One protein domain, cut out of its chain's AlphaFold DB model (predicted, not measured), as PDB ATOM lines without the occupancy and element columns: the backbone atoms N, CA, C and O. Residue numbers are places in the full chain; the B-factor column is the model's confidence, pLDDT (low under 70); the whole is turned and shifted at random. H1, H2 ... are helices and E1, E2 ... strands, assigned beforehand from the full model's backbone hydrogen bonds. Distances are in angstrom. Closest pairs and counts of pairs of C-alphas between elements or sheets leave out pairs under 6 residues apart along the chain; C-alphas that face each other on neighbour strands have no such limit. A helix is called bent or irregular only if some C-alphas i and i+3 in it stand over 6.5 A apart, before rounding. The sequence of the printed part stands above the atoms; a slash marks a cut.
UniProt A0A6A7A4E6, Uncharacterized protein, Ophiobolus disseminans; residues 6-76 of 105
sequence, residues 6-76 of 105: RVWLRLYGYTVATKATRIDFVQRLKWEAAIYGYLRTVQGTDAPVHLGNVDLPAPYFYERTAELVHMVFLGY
ATOM      1  N   ARG A   6     121.618 114.050 178.470       80.25
ATOM      2  CA  ARG A   6     121.346 113.855 177.040       80.25
ATOM      3  C   ARG A   6     121.415 115.208 176.355       80.25
ATOM      4  O   ARG A   6     120.638 116.095 176.693       80.25
ATOM      5  N   VAL A   7     122.316 115.342 175.388       78.50
ATOM      6  CA  VAL A   7     122.444 116.551 174.570       78.50
ATOM      7  C   VAL A   7     121.994 116.236 173.151       78.50
ATOM      8  O   VAL A   7     122.416 115.239 172.558       78.50
ATOM      9  N   TRP A   8     121.114 117.082 172.619       81.81
ATOM     10  CA  TRP A   8     120.642 116.980 171.244       81.81
ATOM     11  C   TRP A   8     121.481 117.878 170.334       81.81
ATOM     12  O   TRP A   8     121.420 119.104 170.413       81.81
ATOM     13  N   LEU A   9     122.271 117.259 169.459       75.69
ATOM     14  CA  LEU A   9     123.050 117.952 168.439       75.69
ATOM     15  C   LEU A   9     122.139 118.250 167.249       75.69
ATOM     16  O   LEU A   9     122.106 117.506 166.267       75.69
ATOM     17  N   ARG A  10     121.379 119.345 167.360       75.94
ATOM     18  CA  ARG A  10     120.311 119.729 166.421       75.94
ATOM     19  C   ARG A  10     120.774 119.787 164.960       75.94
ATOM     20  O   ARG A  10     120.028 119.378 164.080       75.94
ATOM     21  N   LEU A  11     122.012 120.224 164.721       77.19
ATOM     22  CA  LEU A  11     122.611 120.332 163.384       77.19
ATOM     23  C   LEU A  11     122.932 118.978 162.735       77.19
ATOM     24  O   LEU A  11     122.958 118.881 161.515       77.19
ATOM     25  N   TYR A  12     123.164 117.940 163.539       74.81
ATOM     26  CA  TYR A  12     123.590 116.628 163.048       74.81
ATOM     27  C   TYR A  12     122.524 115.540 163.231       74.81
ATOM     28  O   TYR A  12     122.716 114.412 162.794       74.81
ATOM     29  N   GLY A  13     121.404 115.846 163.894       81.69
ATOM     30  CA  GLY A  13     120.330 114.880 164.144       81.69
ATOM     31  C   GLY A  13     120.690 113.773 165.145       81.69
ATOM     32  O   GLY A  13     119.959 112.791 165.251       81.69
ATOM     33  N   TYR A  14     121.782 113.920 165.904       78.25
ATOM     34  CA  TYR A  14     122.228 112.926 166.884       78.25
ATOM     35  C   TYR A  14     121.882 113.328 168.318       78.25
ATOM     36  O   TYR A  14     121.956 114.495 168.704       78.25
ATOM     37  N   THR A  15     121.544 112.328 169.134       80.56
ATOM     38  CA  THR A  15     121.490 112.465 170.594       80.56
ATOM     39  C   THR A  15     122.696 111.760 171.184       80.56
ATOM     40  O   THR A  15     122.917 110.579 170.917       80.56
ATOM     41  N   VAL A  16     123.462 112.481 171.991       80.69
ATOM     42  CA  VAL A  16     124.691 111.983 172.611       80.69
ATOM     43  C   VAL A  16     124.575 112.067 174.126       80.69
ATOM     44  O   VAL A  16     123.926 112.968 174.668       80.69
ATOM     45  N   ALA A  17     125.174 111.095 174.809       83.12
ATOM     46  CA  ALA A  17     125.277 111.124 176.257       83.12
ATOM     47  C   ALA A  17     126.478 111.991 176.639       83.12
ATOM     48  O   ALA A  17     127.560 111.855 176.067       83.12
ATOM     49  N   THR A  18     126.304 112.884 177.604       83.06
ATOM     50  CA  THR A  18     127.379 113.755 178.073       83.06
ATOM     51  C   THR A  18     127.528 113.657 179.577       83.06
ATOM     52  O   THR A  18     126.570 113.424 180.318       83.06
ATOM     53  N   LYS A  19     128.759 113.802 180.050       84.19
ATOM     54  CA  LYS A  19     129.045 114.004 181.469       84.19
ATOM     55  C   LYS A  19     129.410 115.466 181.650       84.19
ATOM     56  O   LYS A  19     130.323 115.943 180.988       84.19
ATOM     57  N   ALA A  20     128.704 116.154 182.536       80.12
ATOM     58  CA  ALA A  20     128.997 117.534 182.886       80.12
ATOM     59  C   ALA A  20     129.575 117.612 184.297       80.12
ATOM     60  O   ALA A  20     129.184 116.844 185.186       80.12
ATOM     61  N   THR A  21     130.491 118.553 184.496       80.06
ATOM     62  CA  THR A  21     131.255 118.679 185.732       80.06
ATOM     63  C   THR A  21     131.351 120.133 186.179       80.06
ATOM     64  O   THR A  21     131.404 121.055 185.364       80.06
ATOM     65  N   ARG A  22     131.359 120.314 187.505       78.06
ATOM     66  CA  ARG A  22     131.545 121.611 188.162       78.06
ATOM     67  C   ARG A  22     132.994 122.073 188.123       78.06
ATOM     68  O   ARG A  22     133.888 121.243 187.977       78.06
ATOM     69  N   ILE A  23     133.216 123.371 188.330       74.44
ATOM     70  CA  ILE A  23     134.557 123.973 188.332       74.44
ATOM     71  C   ILE A  23     135.523 123.264 189.293       74.44
ATOM     72  O   ILE A  23     136.635 122.911 188.903       74.44
ATOM     73  N   ASP A  24     135.028 122.889 190.472       75.31
ATOM     74  CA  ASP A  24     135.780 122.193 191.527       75.31
ATOM     75  C   ASP A  24     136.326 120.820 191.091       75.31
ATOM     76  O   ASP A  24     137.255 120.273 191.682       75.31
ATOM     77  N   PHE A  25     135.742 120.230 190.046       73.94
ATOM     78  CA  PHE A  25     136.029 118.869 189.597       73.94
ATOM     79  C   PHE A  25     136.604 118.813 188.175       73.94
ATOM     80  O   PHE A  25     136.795 117.716 187.640       73.94
ATOM     81  N   VAL A  26     136.928 119.958 187.564       72.69
ATOM     82  CA  VAL A  26     137.504 120.022 186.206       72.69
ATOM     83  C   VAL A  26     138.789 119.205 186.114       72.69
ATOM     84  O   VAL A  26     138.962 118.445 185.164       72.69
ATOM     85  N   GLN A  27     139.656 119.279 187.128       77.19
ATOM     86  CA  GLN A  27     140.893 118.498 187.150       77.19
ATOM     87  C   GLN A  27     140.603 116.994 187.073       77.19
ATOM     88  O   GLN A  27     141.225 116.278 186.291       77.19
ATOM     89  N   ARG A  28     139.609 116.513 187.828       76.62
ATOM     90  CA  ARG A  28     139.193 115.106 187.814       76.62
ATOM     91  C   ARG A  28     138.627 114.691 186.457       76.62
ATOM     92  O   ARG A  28     138.894 113.581 186.010       76.62
ATOM     93  N   LEU A  29     137.892 115.579 185.792       74.69
ATOM     94  CA  LEU A  29     137.345 115.307 184.465       74.69
ATOM     95  C   LEU A  29     138.439 115.281 183.387       74.69
ATOM     96  O   LEU A  29     138.382 114.443 182.493       74.69
ATOM     97  N   LYS A  30     139.476 116.122 183.504       75.25
ATOM     98  CA  LYS A  30     140.670 116.052 182.643       75.25
ATOM     99  C   LYS A  30     141.409 114.722 182.810       75.25
ATOM    100  O   LYS A  30     141.795 114.117 181.814       75.25
ATOM    101  N   TRP A  31     141.540 114.235 184.046       82.25
ATOM    102  CA  TRP A  31     142.081 112.898 184.313       82.25
ATOM    103  C   TRP A  31     141.218 111.791 183.691       82.25
ATOM    104  O   TRP A  31     141.750 110.883 183.060       82.25
ATOM    105  N   GLU A  32     139.891 111.882 183.799       79.56
ATOM    106  CA  GLU A  32     138.972 110.923 183.173       79.56
ATOM    107  C   GLU A  32     139.068 110.957 181.635       79.56
ATOM    108  O   GLU A  32     139.121 109.909 180.992       79.56
ATOM    109  N   ALA A  33     139.183 112.144 181.035       77.38
ATOM    110  CA  ALA A  33     139.412 112.303 179.598       77.38
ATOM    111  C   ALA A  33     140.756 111.708 179.148       77.38
ATOM    112  O   ALA A  33     140.824 111.068 178.099       77.38
ATOM    113  N   ALA A  34     141.813 111.853 179.952       83.31
ATOM    114  CA  ALA A  34     143.099 111.221 179.674       83.31
ATOM    115  C   ALA A  34     142.983 109.687 179.675       83.31
ATOM    116  O   ALA A  34     143.507 109.038 178.773       83.31
ATOM    117  N   ILE A  35     142.229 109.108 180.621       83.44
ATOM    118  CA  ILE A  35     141.936 107.662 180.660       83.44
ATOM    119  C   ILE A  35     141.229 107.216 179.380       83.44
ATOM    120  O   ILE A  35     141.607 106.199 178.797       83.44
ATOM    121  N   TYR A  36     140.252 107.985 178.892       79.50
ATOM    122  CA  TYR A  36     139.632 107.685 177.602       79.50
ATOM    123  C   TYR A  36     140.650 107.717 176.451       79.50
ATOM    124  O   TYR A  36     140.588 106.848 175.582       79.50
ATOM    125  N   GLY A  37     141.626 108.631 176.476       81.31
ATOM    126  CA  GLY A  37     142.750 108.648 175.533       81.31
ATOM    127  C   GLY A  37     143.575 107.354 175.539       81.31
ATOM    128  O   GLY A  37     143.885 106.825 174.473       81.31
ATOM    129  N   TYR A  38     143.859 106.792 176.715       83.50
ATOM    130  CA  TYR A  38     144.545 105.498 176.835       83.50
ATOM    131  C   TYR A  38     143.673 104.316 176.390       83.50
ATOM    132  O   TYR A  38     144.172 103.358 175.805       83.50
ATOM    133  N   LEU A  39     142.358 104.396 176.603       80.88
ATOM    134  CA  LEU A  39     141.392 103.364 176.211       80.88
ATOM    135  C   LEU A  39     140.971 103.442 174.738       80.88
ATOM    136  O   LEU A  39     140.040 102.746 174.335       80.88
ATOM    137  N   ARG A  40     141.634 104.264 173.913       78.69
ATOM    138  CA  ARG A  40     141.253 104.519 172.513       78.69
ATOM    139  C   ARG A  40     141.079 103.246 171.678       78.69
ATOM    140  O   ARG A  40     140.234 103.228 170.792       78.69
ATOM    141  N   THR A  41     141.826 102.187 171.977       78.81
ATOM    142  CA  THR A  41     141.760 100.895 171.274       78.81
ATOM    143  C   THR A  41     140.497 100.082 171.577       78.81
ATOM    144  O   THR A  41     140.070  99.307 170.727       78.81
ATOM    145  N   VAL A  42     139.878 100.266 172.749       81.75
ATOM    146  CA  VAL A  42     138.678  99.521 173.189       81.75
ATOM    147  C   VAL A  42     137.390 100.353 173.130       81.75
ATOM    148  O   VAL A  42     136.292  99.860 173.419       81.75
ATOM    149  N   GLN A  43     137.501 101.625 172.737       82.56
ATOM    150  CA  GLN A  43     136.357 102.508 172.533       82.56
ATOM    151  C   GLN A  43     135.445 102.002 171.405       82.56
ATOM    152  O   GLN A  43     135.896 101.560 170.353       82.56
ATOM    153  N   GLY A  44     134.133 102.094 171.616       72.31
ATOM    154  CA  GLY A  44     133.107 101.664 170.663       72.31
ATOM    155  C   GLY A  44     132.714 100.189 170.765       72.31
ATOM    156  O   GLY A  44     131.695  99.813 170.180       72.31
ATOM    157  N   THR A  45     133.455  99.386 171.534       75.06
ATOM    158  CA  THR A  45     133.120  97.983 171.825       75.06
ATOM    159  C   THR A  45     132.823  97.798 173.308       75.06
ATOM    160  O   THR A  45     131.680  97.498 173.656       75.06
ATOM    161  N   ASP A  46     133.818  98.042 174.165       77.31
ATOM    162  CA  ASP A  46     133.733  97.797 175.612       77.31
ATOM    163  C   ASP A  46     133.739  99.100 176.427       77.31
ATOM    164  O   ASP A  46     133.244  99.139 177.552       77.31
ATOM    165  N   ALA A  47     134.224 100.197 175.836       76.88
ATOM    166  CA  ALA A  47     134.164 101.538 176.407       76.88
ATOM    167  C   ALA A  47     133.372 102.506 175.503       76.88
ATOM    168  O   ALA A  47     133.371 102.346 174.279       76.88
ATOM    169  N   PRO A  48     132.709 103.538 176.056       76.62
ATOM    170  CA  PRO A  48     132.130 104.615 175.256       76.62
ATOM    171  C   PRO A  48     133.201 105.330 174.422       76.62
ATOM    172  O   PRO A  48     134.319 105.541 174.889       76.62
ATOM    173  N   VAL A  49     132.842 105.728 173.203       82.81
ATOM    174  CA  VAL A  49     133.680 106.550 172.328       82.81
ATOM    175  C   VAL A  49     133.744 107.961 172.892       82.81
ATOM    176  O   VAL A  49     132.713 108.609 173.066       82.81
ATOM    177  N   HIS A  50     134.945 108.448 173.164       83.94
ATOM    178  CA  HIS A  50     135.167 109.830 173.559       83.94
ATOM    179  C   HIS A  50     135.097 110.718 172.319       83.94
ATOM    180  O   HIS A  50     135.946 110.634 171.438       83.94
ATOM    181  N   LEU A  51     134.043 111.528 172.229       81.12
ATOM    182  CA  LEU A  51     133.796 112.402 171.078       81.12
ATOM    183  C   LEU A  51     134.503 113.752 171.219       81.12
ATOM    184  O   LEU A  51     134.782 114.408 170.222       81.12
ATOM    185  N   GLY A  52     134.779 114.170 172.452       82.38
ATOM    186  CA  GLY A  52     135.462 115.422 172.731       82.38
ATOM    187  C   GLY A  52     135.050 116.038 174.058       82.38
ATOM    188  O   GLY A  52     134.099 115.603 174.714       82.38
ATOM    189  N   ASN A  53     135.795 117.070 174.433       84.00
ATOM    190  CA  ASN A  53     135.557 117.889 175.610       84.00
ATOM    191  C   ASN A  53     135.162 119.293 175.155       84.00
ATOM    192  O   ASN A  53     135.741 119.811 174.201       84.00
ATOM    193  N   VAL A  54     134.196 119.902 175.832       82.06
ATOM    194  CA  VAL A  54     133.746 121.268 175.566       82.06
ATOM    195  C   VAL A  54     133.757 122.038 176.875       82.06
ATOM    196  O   VAL A  54     133.064 121.676 177.829       82.06
ATOM    197  N   ASP A  55     134.547 123.104 176.899       81.75
ATOM    198  CA  ASP A  55     134.461 124.142 177.916       81.75
ATOM    199  C   ASP A  55     133.254 125.022 177.601       81.75
ATOM    200  O   ASP A  55     133.113 125.539 176.491       81.75
ATOM    201  N   LEU A  56     132.338 125.142 178.559       78.75
ATOM    202  CA  LEU A  56     131.176 125.992 178.378       78.75
ATOM    203  C   LEU A  56     131.608 127.456 178.536       78.75
ATOM    204  O   LEU A  56     132.263 127.786 179.525       78.75
ATOM    205  N   PRO A  57     131.204 128.353 177.618       75.50
ATOM    206  CA  PRO A  57     131.530 129.776 177.718       75.50
ATOM    207  C   PRO A  57     130.826 130.457 178.902       75.50
ATOM    208  O   PRO A  57     131.271 131.504 179.360       75.50
ATOM    209  N   ALA A  58     129.739 129.866 179.402       77.81
ATOM    210  CA  ALA A  58     129.031 130.306 180.595       77.81
ATOM    211  C   ALA A  58     128.656 129.093 181.463       77.81
ATOM    212  O   ALA A  58     128.277 128.052 180.912       77.81
ATOM    213  N   PRO A  59     128.730 129.203 182.801       77.19
ATOM    214  CA  PRO A  59     128.342 128.121 183.694       77.19
ATOM    215  C   PRO A  59     126.857 127.793 183.519       77.19
ATOM    216  O   PRO A  59     125.987 128.657 183.633       77.19
ATOM    217  N   TYR A  60     126.557 126.523 183.248       78.12
ATOM    218  CA  TYR A  60     125.183 126.044 183.175       78.12
ATOM    219  C   TYR A  60     124.722 125.598 184.563       78.12
ATOM    220  O   TYR A  60     125.265 124.646 185.125       78.12
ATOM    221  N   PHE A  61     123.717 126.273 185.121       76.56
ATOM    222  CA  PHE A  61     123.204 125.976 186.456       76.56
ATOM    223  C   PHE A  61     122.249 124.782 186.427       76.56
ATOM    224  O   PHE A  61     121.125 124.866 185.933       76.56
ATOM    225  N   TYR A  62     122.683 123.665 186.999       72.75
ATOM    226  CA  TYR A  62     121.856 122.487 187.221       72.75
ATOM    227  C   TYR A  62     121.392 122.425 188.686       72.75
ATOM    228  O   TYR A  62     122.175 122.684 189.601       72.75
ATOM    229  N   GLU A  63     120.109 122.111 188.912       71.75
ATOM    230  CA  GLU A  63     119.484 122.014 190.250       71.75
ATOM    231  C   GLU A  63     119.811 123.209 191.177       71.75
ATOM    232  O   GLU A  63     120.112 123.044 192.358       71.75
ATOM    233  N   ARG A  64     119.794 124.437 190.626       68.06
ATOM    234  CA  ARG A  64     120.066 125.720 191.323       68.06
ATOM    235  C   ARG A  64     121.425 125.856 192.033       68.06
ATOM    236  O   ARG A  64     121.698 126.920 192.570       68.06
ATOM    237  N   THR A  65     122.272 124.830 192.048       65.25
ATOM    238  CA  THR A  65     123.471 124.782 192.912       65.25
ATOM    239  C   THR A  65     124.712 124.224 192.225       65.25
ATOM    240  O   THR A  65     125.819 124.393 192.740       65.25
ATOM    241  N   ALA A  66     124.566 123.542 191.087       69.69
ATOM    242  CA  ALA A  66     125.684 122.977 190.348       69.69
ATOM    243  C   ALA A  66     125.987 123.815 189.105       69.69
ATOM    244  O   ALA A  66     125.289 123.721 188.101       69.69
ATOM    245  N   GLU A  67     127.057 124.601 189.171       77.62
ATOM    246  CA  GLU A  67     127.615 125.327 188.030       77.62
ATOM    247  C   GLU A  67     128.429 124.383 187.152       77.62
ATOM    248  O   GLU A  67     129.546 124.005 187.501       77.62
ATOM    249  N   LEU A  68     127.867 123.964 186.025       80.75
ATOM    250  CA  LEU A  68     128.539 123.095 185.069       80.75
ATOM    251  C   LEU A  68     129.363 123.948 184.105       80.75
ATOM    252  O   LEU A  68     128.804 124.712 183.323       80.75
ATOM    253  N   VAL A  69     130.683 123.793 184.147       82.50
ATOM    254  CA  VAL A  69     131.622 124.572 183.315       82.50
ATOM    255  C   VAL A  69     132.294 123.731 182.238       82.50
ATOM    256  O   VAL A  69     132.776 124.268 181.248       82.50
ATOM    257  N   HIS A  70     132.322 122.407 182.406       83.19
ATOM    258  CA  HIS A  70     132.980 121.509 181.464       83.19
ATOM    259  C   HIS A  70     132.112 120.288 181.172       83.19
ATOM    260  O   HIS A  70     131.533 119.692 182.090       83.19
ATOM    261  N   MET A  71     132.036 119.901 179.900       84.12
ATOM    262  CA  MET A  71     131.284 118.736 179.439       84.12
ATOM    263  C   MET A  71     132.142 117.816 178.573       84.12
ATOM    264  O   MET A  71     132.860 118.264 177.686       84.12
ATOM    265  N   VAL A  72     132.011 116.510 178.796       85.00
ATOM    266  CA  VAL A  72     132.590 115.456 177.955       85.00
ATOM    267  C   VAL A  72     131.480 114.759 177.192       85.00
ATOM    268  O   VAL A  72     130.497 114.312 177.789       85.00
ATOM    269  N   PHE A  73     131.657 114.623 175.885       84.00
ATOM    270  CA  PHE A  73     130.734 113.926 175.003       84.00
ATOM    271  C   PHE A  73     131.162 112.470 174.827       84.00
ATOM    272  O   PHE A  73     132.304 112.182 174.460       84.00
ATOM    273  N   LEU A  74     130.231 111.551 175.080       82.81
ATOM    274  CA  LEU A  74     130.441 110.113 174.976       82.81
ATOM    275  C   LEU A  74     129.428 109.511 173.991       82.81
ATOM    276  O   LEU A  74     128.211 109.610 174.166       82.81
ATOM    277  N   GLY A  75     129.937 108.871 172.944       78.75
ATOM    278  CA  GLY A  75     129.159 108.081 172.000       78.75
ATOM    279  C   GLY A  75     129.131 106.615 172.419       78.75
ATOM    280  O   GLY A  75     130.144 106.064 172.838       78.75
ATOM    281  N   TYR A  76     127.988 105.947 172.285       69.12
ATOM    282  CA  TYR A  76     127.914 104.498 172.465       69.12
ATOM    283  C   TYR A  76     127.406 103.844 171.188       69.12
ATOM    284  O   TYR A  76     126.394 104.260 170.620       69.12
TER     285      TYR A  76
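AT A GLANCE: This is residues 6 to 76 of the 105 residues of an uncharacterized protein of Ophiobolus disseminans (UniProt A0A6A7A4E6). A strongly twisted, curled sheet of four strands has a single helix, H1, packed along one face, mainly over E4 and E3. The long E2 reaches beyond the rest of the sheet with its first residues, and there short E1 pairs with it, forming a small hairpin away from the helix. The printed part has 71 residues with one named helix and four named strands, in the order E1, E2, H1, E3, E4; the antiparallel sheet runs E1, E2, E4, E3. The class is mixed, helices and strands. The whole is compact, with a radius of gyration of the C-alphas of 12.8 A and spans of 37 by 30 by 19 A.

HOW THE PARTS SIT: Start at E1, residues 6 to 9, an edge strand forming an antiparallel hairpin with E2, residues 14 to 22; look for N 7 and O 16, 3.0 A apart. The pairing of E2 is staggered: residues 14 to 17 pair with E1, and residues 17 to 22 with E4, residues 66 to 75. Between E2 and E4, antiparallel at 142 degrees, N 19 and O 72 are 2.9 A apart, within hydrogen-bond range. E3, residues 49 to 62, is the other edge strand and forms a hairpin with E4, with N 54 and O 71 at 2.8 A. E1 is apart from E3 and E4. H1, residues 23 to 41, is on the sheet at a height of 9.2 A, over E4 and E3 and only just not over E2, on which 2 of its C-alphas fall. On the local plane it stands at 1 degree to E4, along the strands; the closest C-alphas of H1 and E4 are those of Ile 23 and Val 69, 5.8 A apart. E2, H1 and E3 make a split strand-helix-strand unit, two strands running the same way with E4 between them, and its crossover is right-handed. In H1, 12 of 15 O i to N i+4 pairs are within hydrogen-bond range.

IN THESE COORDINATES: Find C-alpha 6 at (121.346, 113.855, 177.040), where E1 begins; it covers 9.7 A. E2 runs 24.8 A from C-alpha 14 to C-alpha 22. H1 then runs 29.6 A from C-alpha 23 at (134.557, 123.973, 188.332) and is irregular, with C-alphas 38 and 41 being 7.7 A apart. E3, 24.8 A long, bends by 105 degrees at residue 58. E4, 23.9 A long, bends by 75 degrees at residue 69 and ends at C-alpha 75, (129.159, 108.081, 172.000).

THE WHOLE: The two C-alphas farthest apart are those of Thr 41 and Arg 64, at 38.6 A. The printed part has no cut. The link from H1 to E3 is short, and the other three links are tight. The mean pLDDT of the printed part is 78.6, and residues 64 to 66 and residue 76 are under 70.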